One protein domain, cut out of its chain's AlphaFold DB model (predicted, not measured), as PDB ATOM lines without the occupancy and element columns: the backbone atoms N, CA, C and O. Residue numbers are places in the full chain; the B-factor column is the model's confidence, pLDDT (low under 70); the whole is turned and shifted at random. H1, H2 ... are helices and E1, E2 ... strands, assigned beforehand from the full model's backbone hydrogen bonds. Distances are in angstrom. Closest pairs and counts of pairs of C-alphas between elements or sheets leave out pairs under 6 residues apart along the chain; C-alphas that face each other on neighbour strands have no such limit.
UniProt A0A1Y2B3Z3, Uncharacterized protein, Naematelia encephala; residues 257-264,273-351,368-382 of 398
ATOM      1  N   SER A 257     181.750 131.939 110.255       65.88
ATOM      2  CA  SER A 257     181.079 130.664 109.944       65.88
ATOM      3  C   SER A 257     180.028 130.847 108.834       65.88
ATOM      4  O   SER A 257     179.874 129.989 107.964       65.88
ATOM      5  N   ALA A 258     179.388 132.023 108.805       61.91
ATOM      6  CA  ALA A 258     178.499 132.475 107.739       61.91
ATOM      7  C   ALA A 258     179.177 132.584 106.355       61.91
ATOM      8  O   ALA A 258     178.534 132.284 105.355       61.91
ATOM      9  N   SER A 259     180.459 132.968 106.266       64.06
ATOM     10  CA  SER A 259     181.184 133.044 104.984       64.06
ATOM     11  C   SER A 259     181.535 131.661 104.442       64.06
ATOM     12  O   SER A 259     181.589 131.460 103.234       64.06
ATOM     13  N   LEU A 260     181.767 130.690 105.328       63.75
ATOM     14  CA  LEU A 260     181.998 129.304 104.930       63.75
ATOM     15  C   LEU A 260     180.693 128.676 104.416       63.75
ATOM     16  O   LEU A 260     180.696 128.084 103.341       63.75
ATOM     17  N   ALA A 261     179.574 128.889 105.117       63.19
ATOM     18  CA  ALA A 261     178.251 128.463 104.655       63.19
ATOM     19  C   ALA A 261     177.874 129.100 103.304       63.19
ATOM     20  O   ALA A 261     177.533 128.378 102.372       63.19
ATOM     21  N   ALA A 262     178.055 130.418 103.154       64.44
ATOM     22  CA  ALA A 262     177.848 131.140 101.895       64.44
ATOM     23  C   ALA A 262     178.579 130.502 100.703       64.44
ATOM     24  O   ALA A 262     178.015 130.377  99.621       64.44
ATOM     25  N   ARG A 263     179.831 130.066 100.905       63.53
ATOM     26  CA  ARG A 263     180.661 129.443  99.860       63.53
ATOM     27  C   ARG A 263     180.285 127.989  99.556       63.53
ATOM     28  O   ARG A 263     180.626 127.513  98.481       63.53
ATOM     29  N   LEU A 264     179.606 127.295 100.473       62.19
ATOM     30  CA  LEU A 264     179.043 125.956 100.245       62.19
ATOM     31  C   LEU A 264     177.655 126.012  99.588       62.19
ATOM     32  O   LEU A 264     177.298 125.109  98.842       62.19
ATOM     33  N   ILE A 273     174.735 138.188 101.017       74.25
ATOM     34  CA  ILE A 273     174.439 137.695 102.360       74.25
ATOM     35  C   ILE A 273     174.776 138.785 103.380       74.25
ATOM     36  O   ILE A 273     175.931 139.172 103.575       74.25
ATOM     37  N   GLN A 274     173.728 139.285 104.027       84.25
ATOM     38  CA  GLN A 274     173.826 140.229 105.130       84.25
ATOM     39  C   GLN A 274     174.243 139.481 106.395       84.25
ATOM     40  O   GLN A 274     173.745 138.387 106.673       84.25
ATOM     41  N   VAL A 275     175.157 140.068 107.167       85.44
ATOM     42  CA  VAL A 275     175.697 139.468 108.387       85.44
ATOM     43  C   VAL A 275     175.588 140.435 109.562       85.44
ATOM     44  O   VAL A 275     175.935 141.614 109.458       85.44
ATOM     45  N   ILE A 276     175.133 139.909 110.699       89.38
ATOM     46  CA  ILE A 276     175.059 140.603 111.990       89.38
ATOM     47  C   ILE A 276     176.039 140.004 113.014       89.38
ATOM     48  O   ILE A 276     176.492 138.856 112.894       89.38
ATOM     49  N   SER A 277     176.395 140.793 114.031       89.06
ATOM     50  CA  SER A 277     177.242 140.350 115.149       89.06
ATOM     51  C   SER A 277     176.471 139.472 116.149       89.06
ATOM     52  O   SER A 277     175.241 139.400 116.131       89.06
ATOM     53  N   ALA A 278     177.194 138.800 117.053       88.69
ATOM     54  CA  ALA A 278     176.575 138.003 118.116       88.69
ATOM     55  C   ALA A 278     175.791 138.869 119.127       88.69
ATOM     56  O   ALA A 278     174.722 138.467 119.576       88.69
ATOM     57  N   GLU A 279     176.273 140.075 119.428       89.38
ATOM     58  CA  GLU A 279     175.582 141.065 120.271       89.38
ATOM     59  C   GLU A 279     174.279 141.549 119.617       89.38
ATOM     60  O   GLU A 279     173.238 141.665 120.263       89.38
ATOM     61  N   GLN A 280     174.317 141.787 118.300       90.88
ATOM     62  CA  GLN A 280     173.136 142.149 117.520       90.88
ATOM     63  C   GLN A 280     172.118 141.005 117.535       90.88
ATOM     64  O   GLN A 280     170.956 141.252 117.844       90.88
ATOM     65  N   LEU A 281     172.552 139.752 117.320       93.75
ATOM     66  CA  LEU A 281     171.702 138.569 117.493       93.75
ATOM     67  C   LEU A 281     171.043 138.561 118.880       93.75
ATOM     68  O   LEU A 281     169.819 138.488 118.950       93.75
ATOM     69  N   GLN A 282     171.814 138.668 119.968       94.06
ATOM     70  CA  GLN A 282     171.283 138.673 121.342       94.06
ATOM     71  C   GLN A 282     170.181 139.726 121.526       94.06
ATOM     72  O   GLN A 282     169.122 139.421 122.079       94.06
ATOM     73  N   ARG A 283     170.389 140.943 121.008       92.94
ATOM     74  CA  ARG A 283     169.398 142.024 121.063       92.94
ATOM     75  C   ARG A 283     168.115 141.682 120.299       92.94
ATOM     76  O   ARG A 283     167.028 141.915 120.821       92.94
ATOM     77  N   GLU A 284     168.227 141.084 119.114       94.25
ATOM     78  CA  GLU A 284     167.075 140.614 118.332       94.25
ATOM     79  C   GLU A 284     166.309 139.478 119.039       94.25
ATOM     80  O   GLU A 284     165.075 139.480 119.032       94.25
ATOM     81  N   LEU A 285     167.006 138.546 119.708       95.31
ATOM     82  CA  LEU A 285     166.358 137.494 120.508       95.31
ATOM     83  C   LEU A 285     165.566 138.101 121.679       95.31
ATOM     84  O   LEU A 285     164.417 137.721 121.915       95.31
ATOM     85  N   LEU A 286     166.149 139.072 122.391       93.88
ATOM     86  CA  LEU A 286     165.478 139.787 123.481       93.88
ATOM     87  C   LEU A 286     164.275 140.598 122.981       93.88
ATOM     88  O   LEU A 286     163.236 140.617 123.640       93.88
ATOM     89  N   PHE A 287     164.372 141.229 121.807       93.62
ATOM     90  CA  PHE A 287     163.246 141.938 121.195       93.62
ATOM     91  C   PHE A 287     162.089 140.982 120.881       93.62
ATOM     92  O   PHE A 287     160.970 141.250 121.330       93.62
ATOM     93  N   ALA A 288     162.359 139.832 120.257       95.19
ATOM     94  CA  ALA A 288     161.349 138.805 120.008       95.19
ATOM     95  C   ALA A 288     160.697 138.308 121.312       95.19
ATOM     96  O   ALA A 288     159.475 138.357 121.453       95.19
ATOM     97  N   LEU A 289     161.487 137.937 122.326       94.44
ATOM     98  CA  LEU A 289     160.953 137.533 123.635       94.44
ATOM     99  C   LEU A 289     160.125 138.648 124.300       94.44
ATOM    100  O   LEU A 289     159.105 138.365 124.933       94.44
ATOM    101  N   SER A 290     160.492 139.919 124.108       92.31
ATOM    102  CA  SER A 290     159.750 141.080 124.623       92.31
ATOM    103  C   SER A 290     158.428 141.374 123.895       92.31
ATOM    104  O   SER A 290     157.627 142.146 124.430       92.31
ATOM    105  N   GLY A 291     158.181 140.734 122.742       91.88
ATOM    106  CA  GLY A 291     157.002 140.939 121.889       91.88
ATOM    107  C   GLY A 291     157.167 142.058 120.861       91.88
ATOM    108  O   GLY A 291     156.175 142.619 120.409       91.88
ATOM    109  N   ARG A 292     158.409 142.432 120.530       92.62
ATOM    110  CA  ARG A 292     158.724 143.474 119.547       92.62
ATOM    111  C   ARG A 292     159.219 142.827 118.248       92.62
ATOM    112  O   ARG A 292     160.079 141.949 118.323       92.62
ATOM    113  N   PRO A 293     158.718 143.238 117.068       93.25
ATOM    114  CA  PRO A 293     159.277 142.791 115.797       93.25
ATOM    115  C   PRO A 293     160.708 143.323 115.630       93.25
ATOM    116  O   PRO A 293     161.052 144.383 116.153       93.25
ATOM    117  N   GLY A 294     161.529 142.591 114.879       90.81
ATOM    118  CA  GLY A 294     162.946 142.896 114.675       90.81
ATOM    119  C   GLY A 294     163.414 142.598 113.253       90.81
ATOM    120  O   GLY A 294     162.614 142.502 112.319       90.81
ATOM    121  N   VAL A 295     164.720 142.438 113.073       91.50
ATOM    122  CA  VAL A 295     165.364 142.051 111.807       91.50
ATOM    123  C   VAL A 295     165.223 140.548 111.554       91.50
ATOM    124  O   VAL A 295     165.042 140.133 110.413       91.50
ATOM    125  N   LEU A 296     165.250 139.733 112.615       94.00
ATOM    126  CA  LEU A 296     165.161 138.267 112.522       94.00
ATOM    127  C   LEU A 296     163.721 137.737 112.606       94.00
ATOM    128  O   LEU A 296     163.405 136.714 112.003       94.00
ATOM    129  N   PHE A 297     162.845 138.431 113.337       96.12
ATOM    130  CA  PHE A 297     161.494 137.966 113.655       96.12
ATOM    131  C   PHE A 297     160.428 139.011 113.318       96.12
ATOM    132  O   PHE A 297     160.659 140.220 113.419       96.12
ATOM    133  N   HIS A 298     159.231 138.547 112.979       96.31
ATOM    134  CA  HIS A 298     158.008 139.347 112.987       96.31
ATOM    135  C   HIS A 298     156.897 138.609 113.737       96.31
ATOM    136  O   HIS A 298     156.989 137.407 113.971       96.31
ATOM    137  N   PHE A 299     155.848 139.340 114.100       95.88
ATOM    138  CA  PHE A 299     154.626 138.768 114.653       95.88
ATOM    139  C   PHE A 299     153.526 138.848 113.595       95.88
ATOM    140  O   PHE A 299     153.453 139.834 112.858       95.88
ATOM    141  N   ASN A 300     152.718 137.798 113.467       95.12
ATOM    142  CA  ASN A 300     151.537 137.813 112.602       95.12
ATOM    143  C   ASN A 300     150.317 138.406 113.342       95.12
ATOM    144  O   ASN A 300     150.390 138.726 114.528       95.12
ATOM    145  N   ALA A 301     149.177 138.537 112.656       91.31
ATOM    146  CA  ALA A 301     147.946 139.066 113.257       91.31
ATOM    147  C   ALA A 301     147.375 138.188 114.396       91.31
ATOM    148  O   ALA A 301     146.598 138.677 115.210       91.31
ATOM    149  N   ALA A 302     147.779 136.915 114.485       92.25
ATOM    150  CA  ALA A 302     147.456 136.010 115.590       92.25
ATOM    151  C   ALA A 302     148.456 136.108 116.767       92.25
ATOM    152  O   ALA A 302     148.349 135.354 117.731       92.25
ATOM    153  N   ASN A 303     149.406 137.052 116.717       92.56
ATOM    154  CA  ASN A 303     150.508 137.232 117.671       92.56
ATOM    155  C   ASN A 303     151.488 136.047 117.754       92.56
ATOM    156  O   ASN A 303     152.237 135.919 118.723       92.56
ATOM    157  N   GLU A 304     151.545 135.207 116.722       95.50
ATOM    158  CA  GLU A 304     152.561 134.163 116.600       95.50
ATOM    159  C   GLU A 304     153.863 134.759 116.068       95.50
ATOM    160  O   GLU A 304     153.862 135.556 115.124       95.50
ATOM    161  N   CYS A 305     154.983 134.358 116.664       96.94
ATOM    162  CA  CYS A 305     156.306 134.745 116.204       96.94
ATOM    163  C   CYS A 305     156.676 133.925 114.962       96.94
ATOM    164  O   CYS A 305     156.509 132.703 114.934       96.94
ATOM    165  N   GLN A 306     157.212 134.580 113.936       97.31
ATOM    166  CA  GLN A 306     157.685 133.956 112.702       97.31
ATOM    167  C   GLN A 306     159.076 134.490 112.345       97.31
ATOM    168  O   GLN A 306     159.357 135.685 112.469       97.31
ATOM    169  N   VAL A 307     159.970 133.588 111.927       96.12
ATOM    170  CA  VAL A 307     161.314 133.946 111.450       96.12
ATOM    171  C   VAL A 307     161.190 134.551 110.052       96.12
ATOM    172  O   VAL A 307     160.593 133.945 109.165       96.12
ATOM    173  N   LYS A 308     161.765 135.739 109.840       93.19
ATOM    174  CA  LYS A 308     161.719 136.429 108.544       93.19
ATOM    175  C   LYS A 308     162.468 135.637 107.468       93.19
ATOM    176  O   LYS A 308     163.608 135.221 107.666       93.19
ATOM    177  N   HIS A 309     161.858 135.486 106.294       90.06
ATOM    178  CA  HIS A 309     162.568 135.003 105.109       90.06
ATOM    179  C   HIS A 309     163.675 135.992 104.715       90.06
ATOM    180  O   HIS A 309     163.464 137.203 104.761       90.06
ATOM    181  N   GLY A 310     164.852 135.478 104.347       85.38
ATOM    182  CA  GLY A 310     166.010 136.317 104.019       85.38
ATOM    183  C   GLY A 310     166.615 137.061 105.216       85.38
ATOM    184  O   GLY A 310     167.267 138.080 105.017       85.38
ATOM    185  N   HIS A 311     166.398 136.590 106.452       89.19
ATOM    186  CA  HIS A 311     167.055 137.166 107.626       89.19
ATOM    187  C   HIS A 311     168.594 137.125 107.486       89.19
ATOM    188  O   HIS A 311     169.132 136.182 106.894       89.19
ATOM    189  N   PRO A 312     169.333 138.090 108.064       88.88
ATOM    190  CA  PRO A 312     170.789 138.062 108.052       88.88
ATOM    191  C   PRO A 312     171.349 136.829 108.767       88.88
ATOM    192  O   PRO A 312     170.780 136.318 109.738       88.88
ATOM    193  N   GLN A 313     172.508 136.381 108.297       87.88
ATOM    194  CA  GLN A 313     173.322 135.367 108.960       87.88
ATOM    195  C   GLN A 313     174.069 135.978 110.153       87.88
ATOM    196  O   GLN A 313     174.255 137.191 110.245       87.88
ATOM    197  N   VAL A 314     174.544 135.148 111.078       87.69
ATOM    198  CA  VAL A 314     175.294 135.616 112.257       87.69
ATOM    199  C   VAL A 314     176.747 135.205 112.117       87.69
ATOM    200  O   VAL A 314     177.026 134.028 111.892       87.69
ATOM    201  N   ARG A 315     177.675 136.157 112.292       83.56
ATOM    202  CA  ARG A 315     179.098 136.000 111.934       83.56
ATOM    203  C   ARG A 315     179.699 134.649 112.338       83.56
ATOM    204  O   ARG A 315     180.357 134.027 111.517       83.56
ATOM    205  N   HIS A 316     179.457 134.171 113.559       81.56
ATOM    206  CA  HIS A 316     180.101 132.964 114.101       81.56
ATOM    207  C   HIS A 316     179.217 131.703 114.140       81.56
ATOM    208  O   HIS A 316     179.690 130.655 114.576       81.56
ATOM    209  N   TYR A 317     177.975 131.754 113.646       79.75
ATOM    210  CA  TYR A 317     177.075 130.592 113.609       79.75
ATOM    211  C   TYR A 317     177.060 129.932 112.224       79.75
ATOM    212  O   TYR A 317     177.195 130.602 111.204       79.75
ATOM    213  N   SER A 318     176.871 128.611 112.182       83.38
ATOM    214  CA  SER A 318     176.510 127.907 110.946       83.38
ATOM    215  C   SER A 318     175.013 128.068 110.655       83.38
ATOM    216  O   SER A 318     174.218 128.190 111.591       83.38
ATOM    217  N   THR A 319     174.609 128.002 109.379       82.88
ATOM    218  CA  THR A 319     173.200 128.123 108.951       82.88
ATOM    219  C   THR A 319     172.278 127.177 109.730       82.88
ATOM    220  O   THR A 319     171.214 127.579 110.200       82.88
ATOM    221  N   ALA A 320     172.703 125.924 109.934       82.62
ATOM    222  CA  ALA A 320     171.934 124.917 110.663       82.62
ATOM    223  C   ALA A 320     171.795 125.233 112.165       82.62
ATOM    224  O   ALA A 320     170.696 125.132 112.711       82.62
ATOM    225  N   ALA A 321     172.881 125.654 112.827       87.88
ATOM    226  CA  ALA A 321     172.849 126.024 114.242       87.88
ATOM    227  C   ALA A 321     172.001 127.283 114.474       87.88
ATOM    228  O   ALA A 321     171.196 127.320 115.405       87.88
ATOM    229  N   LEU A 322     172.129 128.285 113.595       91.56
ATOM    230  CA  LEU A 322     171.303 129.490 113.635       91.56
ATOM    231  C   LEU A 322     169.825 129.147 113.429       91.56
ATOM    232  O   LEU A 322     168.998 129.567 114.231       91.56
ATOM    233  N   LYS A 323     169.482 128.330 112.425       92.06
ATOM    234  CA  LYS A 323     168.098 127.892 112.190       92.06
ATOM    235  C   LYS A 323     167.503 127.201 113.422       92.06
ATOM    236  O   LYS A 323     166.418 127.578 113.851       92.06
ATOM    237  N   GLY A 324     168.226 126.256 114.031       93.69
ATOM    238  CA  GLY A 324     167.782 125.579 115.257       93.69
ATOM    239  C   GLY A 324     167.563 126.537 116.436       93.69
ATOM    240  O   GLY A 324     166.538 126.461 117.116       93.69
ATOM    241  N   LEU A 325     168.485 127.486 116.639       95.56
ATOM    242  CA  LEU A 325     168.367 128.539 117.652       95.56
ATOM    243  C   LEU A 325     167.123 129.412 117.417       95.56
ATOM    244  O   LEU A 325     166.328 129.608 118.337       95.56
ATOM    245  N   LEU A 326     166.937 129.913 116.191       96.38
ATOM    246  CA  LEU A 326     165.819 130.790 115.841       96.38
ATOM    247  C   LEU A 326     164.473 130.073 115.987       96.38
ATOM    248  O   LEU A 326     163.557 130.659 116.553       96.38
ATOM    249  N   THR A 327     164.361 128.804 115.581       96.56
ATOM    250  CA  THR A 327     163.143 127.998 115.785       96.56
ATOM    251  C   THR A 327     162.831 127.782 117.274       96.56
ATOM    252  O   THR A 327     161.676 127.890 117.681       96.56
ATOM    253  N   SER A 328     163.844 127.553 118.118       97.31
ATOM    254  CA  SER A 328     163.654 127.422 119.575       97.31
ATOM    255  C   SER A 328     163.169 128.729 120.222       97.31
ATOM    256  O   SER A 328     162.246 128.725 121.042       97.31
ATOM    257  N   ILE A 329     163.735 129.873 119.816       97.25
ATOM    258  CA  ILE A 329     163.280 131.197 120.272       97.25
ATOM    259  C   ILE A 329     161.889 131.538 119.722       97.25
ATOM    260  O   ILE A 329     161.095 132.136 120.444       97.25
ATOM    261  N   GLN A 330     161.555 131.123 118.498       97.31
ATOM    262  CA  GLN A 330     160.247 131.350 117.880       97.31
ATOM    263  C   GLN A 330     159.095 130.758 118.715       97.31
ATOM    264  O   GLN A 330     158.102 131.454 118.941       97.31
ATOM    265  N   SER A 331     159.239 129.525 119.223       97.69
ATOM    266  CA  SER A 331     158.239 128.903 120.117       97.69
ATOM    267  C   SER A 331     158.052 129.736 121.386       97.69
ATOM    268  O   SER A 331     156.969 130.260 121.645       97.69
ATOM    269  N   ARG A 332     159.152 129.994 122.105       96.94
ATOM    270  CA  ARG A 332     159.150 130.744 123.373       96.94
ATOM    271  C   ARG A 332     158.615 132.172 123.222       96.94
ATOM    272  O   ARG A 332     157.919 132.675 124.099       96.94
ATOM    273  N   ALA A 333     158.931 132.840 122.112       96.56
ATOM    274  CA  ALA A 333     158.436 134.179 121.804       96.56
ATOM    275  C   ALA A 333     156.932 134.181 121.480       96.56
ATOM    276  O   ALA A 333     156.242 135.127 121.861       96.56
ATOM    277  N   THR A 334     156.425 133.124 120.834       97.00
ATOM    278  CA  THR A 334     154.988 132.911 120.587       97.00
ATOM    279  C   THR A 334     154.236 132.678 121.894       97.00
ATOM    280  O   THR A 334     153.274 133.388 122.171       97.00
ATOM    281  N   GLU A 335     154.720 131.775 122.748       95.94
ATOM    282  CA  GLU A 335     154.160 131.521 124.085       95.94
ATOM    283  C   GLU A 335     154.112 132.815 124.923       95.94
ATOM    284  O   GLU A 335     153.071 133.193 125.465       95.94
ATOM    285  N   ALA A 336     155.215 133.574 124.956       94.38
ATOM    286  CA  ALA A 336     155.282 134.858 125.655       94.38
ATOM    287  C   ALA A 336     154.358 135.935 125.048       94.38
ATOM    288  O   ALA A 336     153.891 136.821 125.767       94.38
ATOM    289  N   ALA A 337     154.103 135.902 123.736       94.25
ATOM    290  CA  ALA A 337     153.166 136.809 123.076       94.25
ATOM    291  C   ALA A 337     151.708 136.447 123.394       94.25
ATOM    292  O   ALA A 337     150.948 137.333 123.778       94.25
ATOM    293  N   GLN A 338     151.346 135.163 123.352       94.25
ATOM    294  CA  GLN A 338     150.026 134.671 123.756       94.25
ATOM    295  C   GLN A 338     149.715 135.022 125.221       94.25
ATOM    296  O   GLN A 338     148.629 135.523 125.513       94.25
ATOM    297  N   LEU A 339     150.690 134.875 126.130       93.38
ATOM    298  CA  LEU A 339     150.556 135.319 127.524       93.38
ATOM    299  C   LEU A 339     150.295 136.830 127.636       93.38
ATOM    300  O   LEU A 339     149.425 137.240 128.400       93.38
ATOM    301  N   ARG A 340     150.989 137.674 126.857       91.50
ATOM    302  CA  ARG A 340     150.734 139.128 126.834       91.50
ATOM    303  C   ARG A 340     149.333 139.470 126.324       91.50
ATOM    304  O   ARG A 340     148.678 140.317 126.921       91.50
ATOM    305  N   VAL A 341     148.867 138.807 125.264       91.94
ATOM    306  CA  VAL A 341     147.504 138.986 124.730       91.94
ATOM    307  C   VAL A 341     146.463 138.602 125.784       91.94
ATOM    308  O   VAL A 341     145.541 139.372 126.041       91.94
ATOM    309  N   PHE A 342     146.650 137.460 126.454       92.56
ATOM    310  CA  PHE A 342     145.785 137.023 127.551       92.56
ATOM    311  C   PHE A 342     145.761 138.027 128.716       92.56
ATOM    312  O   PHE A 342     144.681 138.355 129.206       92.56
ATOM    313  N   ILE A 343     146.922 138.537 129.143       92.38
ATOM    314  CA  ILE A 343     147.024 139.523 130.231       92.38
ATOM    315  C   ILE A 343     146.311 140.825 129.847       92.38
ATOM    316  O   ILE A 343     145.464 141.294 130.603       92.38
ATOM    317  N   ASN A 344     146.599 141.386 128.669       90.38
ATOM    318  CA  ASN A 344     146.002 142.648 128.224       90.38
ATOM    319  C   ASN A 344     144.477 142.532 128.084       90.38
ATOM    320  O   ASN A 344     143.752 143.364 128.631       90.38
ATOM    321  N   GLY A 345     143.991 141.462 127.442       89.69
ATOM    322  CA  GLY A 345     142.558 141.204 127.284       89.69
ATOM    323  C   GLY A 345     141.836 140.927 128.607       89.69
ATOM    324  O   GLY A 345     140.703 141.360 128.786       89.69
ATOM    325  N   SER A 346     142.491 140.268 129.571       90.25
ATOM    326  CA  SER A 346     141.911 139.991 130.899       90.25
ATOM    327  C   SER A 346     141.930 141.199 131.842       90.25
ATOM    328  O   SER A 346     141.127 141.263 132.768       90.25
ATOM    329  N   LEU A 347     142.843 142.150 131.634       88.31
ATOM    330  CA  LEU A 347     142.927 143.389 132.416       88.31
ATOM    331  C   LEU A 347     142.190 144.568 131.753       88.31
ATOM    332  O   LEU A 347     142.136 145.645 132.343       88.31
ATOM    333  N   GLY A 348     141.638 144.389 130.546       80.69
ATOM    334  CA  GLY A 348     140.981 145.459 129.785       80.69
ATOM    335  C   GLY A 348     141.937 146.561 129.316       80.69
ATOM    336  O   GLY A 348     141.507 147.689 129.086       80.69
ATOM    337  N   ILE A 349     143.235 146.258 129.200       72.50
ATOM    338  CA  ILE A 349     144.271 147.199 128.754       72.50
ATOM    339  C   ILE A 349     144.333 147.153 127.221       72.50
ATOM    340  O   ILE A 349     145.309 146.678 126.634       72.50
ATOM    341  N   ASP A 350     143.269 147.626 126.570       63.56
ATOM    342  CA  ASP A 350     143.286 147.904 125.133       63.56
ATOM    343  C   ASP A 350     144.042 149.213 124.882       63.56
ATOM    344  O   ASP A 350     143.657 150.285 125.352       63.56
ATOM    345  N   VAL A 351     145.156 149.113 124.157       57.25
ATOM    346  CA  VAL A 351     146.082 150.235 123.924       57.25
ATOM    347  C   VAL A 351     145.657 151.093 122.720       57.25
ATOM    348  O   VAL A 351     145.974 152.281 122.683       57.25
ATOM    349  N   GLN A 368     140.007 135.388 136.883       91.31
ATOM    350  CA  GLN A 368     140.802 135.563 135.664       91.31
ATOM    351  C   GLN A 368     141.617 136.861 135.723       91.31
ATOM    352  O   GLN A 368     142.791 136.854 135.366       91.31
ATOM    353  N   GLN A 369     141.021 137.948 136.226       91.69
ATOM    354  CA  GLN A 369     141.709 139.223 136.430       91.69
ATOM    355  C   GLN A 369     142.866 139.081 137.436       91.69
ATOM    356  O   GLN A 369     143.987 139.476 137.129       91.69
ATOM    357  N   ALA A 370     142.626 138.446 138.590       93.19
ATOM    358  CA  ALA A 370     143.655 138.194 139.602       93.19
ATOM    359  C   ALA A 370     144.791 137.292 139.081       93.19
ATOM    360  O   ALA A 370     145.963 137.545 139.352       93.19
ATOM    361  N   PHE A 371     144.469 136.266 138.285       94.75
ATOM    362  CA  PHE A 371     145.480 135.427 137.637       94.75
ATOM    363  C   PHE A 371     146.301 136.211 136.599       94.75
ATOM    364  O   PHE A 371     147.526 136.127 136.597       94.75
ATOM    365  N   ALA A 372     145.654 137.026 135.760       93.62
ATOM    366  CA  ALA A 372     146.338 137.886 134.793       93.62
ATOM    367  C   ALA A 372     147.245 138.931 135.467       93.62
ATOM    368  O   ALA A 372     148.327 139.222 134.957       93.62
ATOM    369  N   GLU A 373     146.841 139.459 136.624       92.44
ATOM    370  CA  GLU A 373     147.647 140.363 137.445       92.44
ATOM    371  C   GLU A 373     148.892 139.663 138.016       92.44
ATOM    372  O   GLU A 373     150.002 140.157 137.817       92.44
ATOM    373  N   ALA A 374     148.751 138.460 138.581       93.50
ATOM    374  CA  ALA A 374     149.891 137.650 139.025       93.50
ATOM    375  C   ALA A 374     150.845 137.290 137.862       93.50
ATOM    376  O   ALA A 374     152.067 137.389 137.992       93.50
ATOM    377  N   CYS A 375     150.316 136.938 136.683       92.12
ATOM    378  CA  CYS A 375     151.138 136.719 135.490       92.12
ATOM    379  C   CYS A 375     151.863 137.997 135.033       92.12
ATOM    380  O   CYS A 375     153.014 137.918 134.598       92.12
ATOM    381  N   ARG A 376     151.226 139.171 135.148       91.38
ATOM    382  CA  ARG A 376     151.839 140.475 134.849       91.38
ATOM    383  C   ARG A 376     152.998 140.774 135.800       91.38
ATOM    384  O   ARG A 376     154.027 141.254 135.337       91.38
ATOM    385  N   GLU A 377     152.861 140.473 137.090       90.62
ATOM    386  CA  GLU A 377     153.933 140.642 138.082       90.62
ATOM    387  C   GLU A 377     155.144 139.752 137.779       90.62
ATOM    388  O   GLU A 377     156.265 140.253 137.702       90.62
ATOM    389  N   VAL A 378     154.931 138.460 137.500       89.06
ATOM    390  CA  VAL A 378     156.016 137.539 137.110       89.06
ATOM    391  C   VAL A 378     156.697 137.997 135.811       89.06
ATOM    392  O   VAL A 378     157.926 138.008 135.718       89.06
ATOM    393  N   HIS A 379     155.922 138.435 134.812       83.75
ATOM    394  CA  HIS A 379     156.450 138.957 133.542       83.75
ATOM    395  C   HIS A 379     157.231 140.271 133.714       83.75
ATOM    396  O   HIS A 379     158.248 140.478 133.049       83.75
ATOM    397  N   ALA A 380     156.805 141.136 134.638       81.75
ATOM    398  CA  ALA A 380     157.525 142.353 135.003       81.75
ATOM    399  C   ALA A 380     158.829 142.041 135.756       81.75
ATOM    400  O   ALA A 380     159.868 142.606 135.416       81.75
ATOM    401  N   GLY A 381     158.810 141.091 136.698       77.31
ATOM    402  CA  GLY A 381     160.005 140.619 137.404       77.31
ATOM    403  C   GLY A 381     161.071 140.072 136.449       77.31
ATOM    404  O   GLY A 381     162.237 140.443 136.549       77.31
ATOM    405  N   LEU A 382     160.663 139.295 135.440       71.62
ATOM    406  CA  LEU A 382     161.555 138.791 134.383       71.62
ATOM    407  C   LEU A 382     162.176 139.892 133.503       71.62
ATOM    408  O   LEU A 382     163.227 139.666 132.907       71.62
TER     409      LEU A 382
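What this domain is: This is residues 257 to 264, 273 to 351 and 368 to 382 of the 398 residues of an uncharacterized protein of Naematelia encephala (UniProt A0A1Y2B3Z3). One long helix, H3, makes the spine of a loose rod; H2 and the small strand hairpin E2 E3 pack along part of its length, H4 packs near its last residues and runs back the opposite way, and short H1 lies near its first residues. The stretch from E1 into H2 and the link between E3 and H3 pair briefly as strands do, at residues 275 to 276 and 313 to 314. The printed part has 102 residues with four named helices and three named strands, in the order H1 E1 H2 E2 E3 H3 H4, and its class is mostly helix. E2 and E3 form an antiparallel sheet of two strands. The whole is loose, with a radius of gyration of the C-alphas of 16.2 A and spans of 54 by 26 by 20 A.

Where its parts are: H1 is residues 257 to 264, 11.0 A long, with C-alpha 257 at (181.079, 130.664, 109.944). E1 is residues 274 to 276, and H2 is residues 278 to 290, 18.3 A long. E2 is residues 297 to 299 and E3 is residues 305 to 307, each 7.0 A long. H3 is residues 319 to 347, 41.2 A long, with C-alpha 319 at (173.200, 128.123, 108.951). H4 is residues 368 to 382, 21.0 A long, and C-alpha 382 is at (161.555, 138.791, 134.383).

How they stand to each other: H1 and H3 are close but not clearly touching; their closest C-alphas, of Ala 261 and Thr 319, are 6.6 A apart. E1 pairs with no named strand, but its residues 275 to 276 pair in parallel with residues 313 to 314. H2 touches H3 with residues 285 to 290 alone, closest at the C-alphas of Leu 289 and Ala 333, 4.6 A, at a shallow tilt of 29 degrees, the same way. E2 and E3 are a hairpin, antiparallel at 145 degrees; N 298 and O 306 are within hydrogen-bond range at 2.9 A, and N 306 and O 298 at 2.8 A. The closest C-alphas of E3 and H3, of Cys 305 and Thr 334, are 4.9 A apart. H3 touches H4 with residues 342 to 347 alone, closest at the C-alphas of Ile 343 and Ala 372, 4.9 A, at a steep tilt of 42 degrees, opposite ways. H2 and H4 are apart. Every O i to N i+4 pair is within hydrogen-bond range in H1, H2 and H4, and 24 of 25 are in H3.

The domain as a whole: The two C-alphas farthest apart, of Arg 263 and Ala 370, are 55.0 A apart. Residues 265 to 272 are not printed, with 12.8 A between C-alphas 264 and 273, and residues 352 to 367 are not printed, with 19.5 A between C-alphas 351 and 368. Of the links that are printed whole, E3 to H3 is long, with 11 residues. The model's mean pLDDT over the printed part is 88.1; residues 257 to 264 and 350 to 351 are under 70.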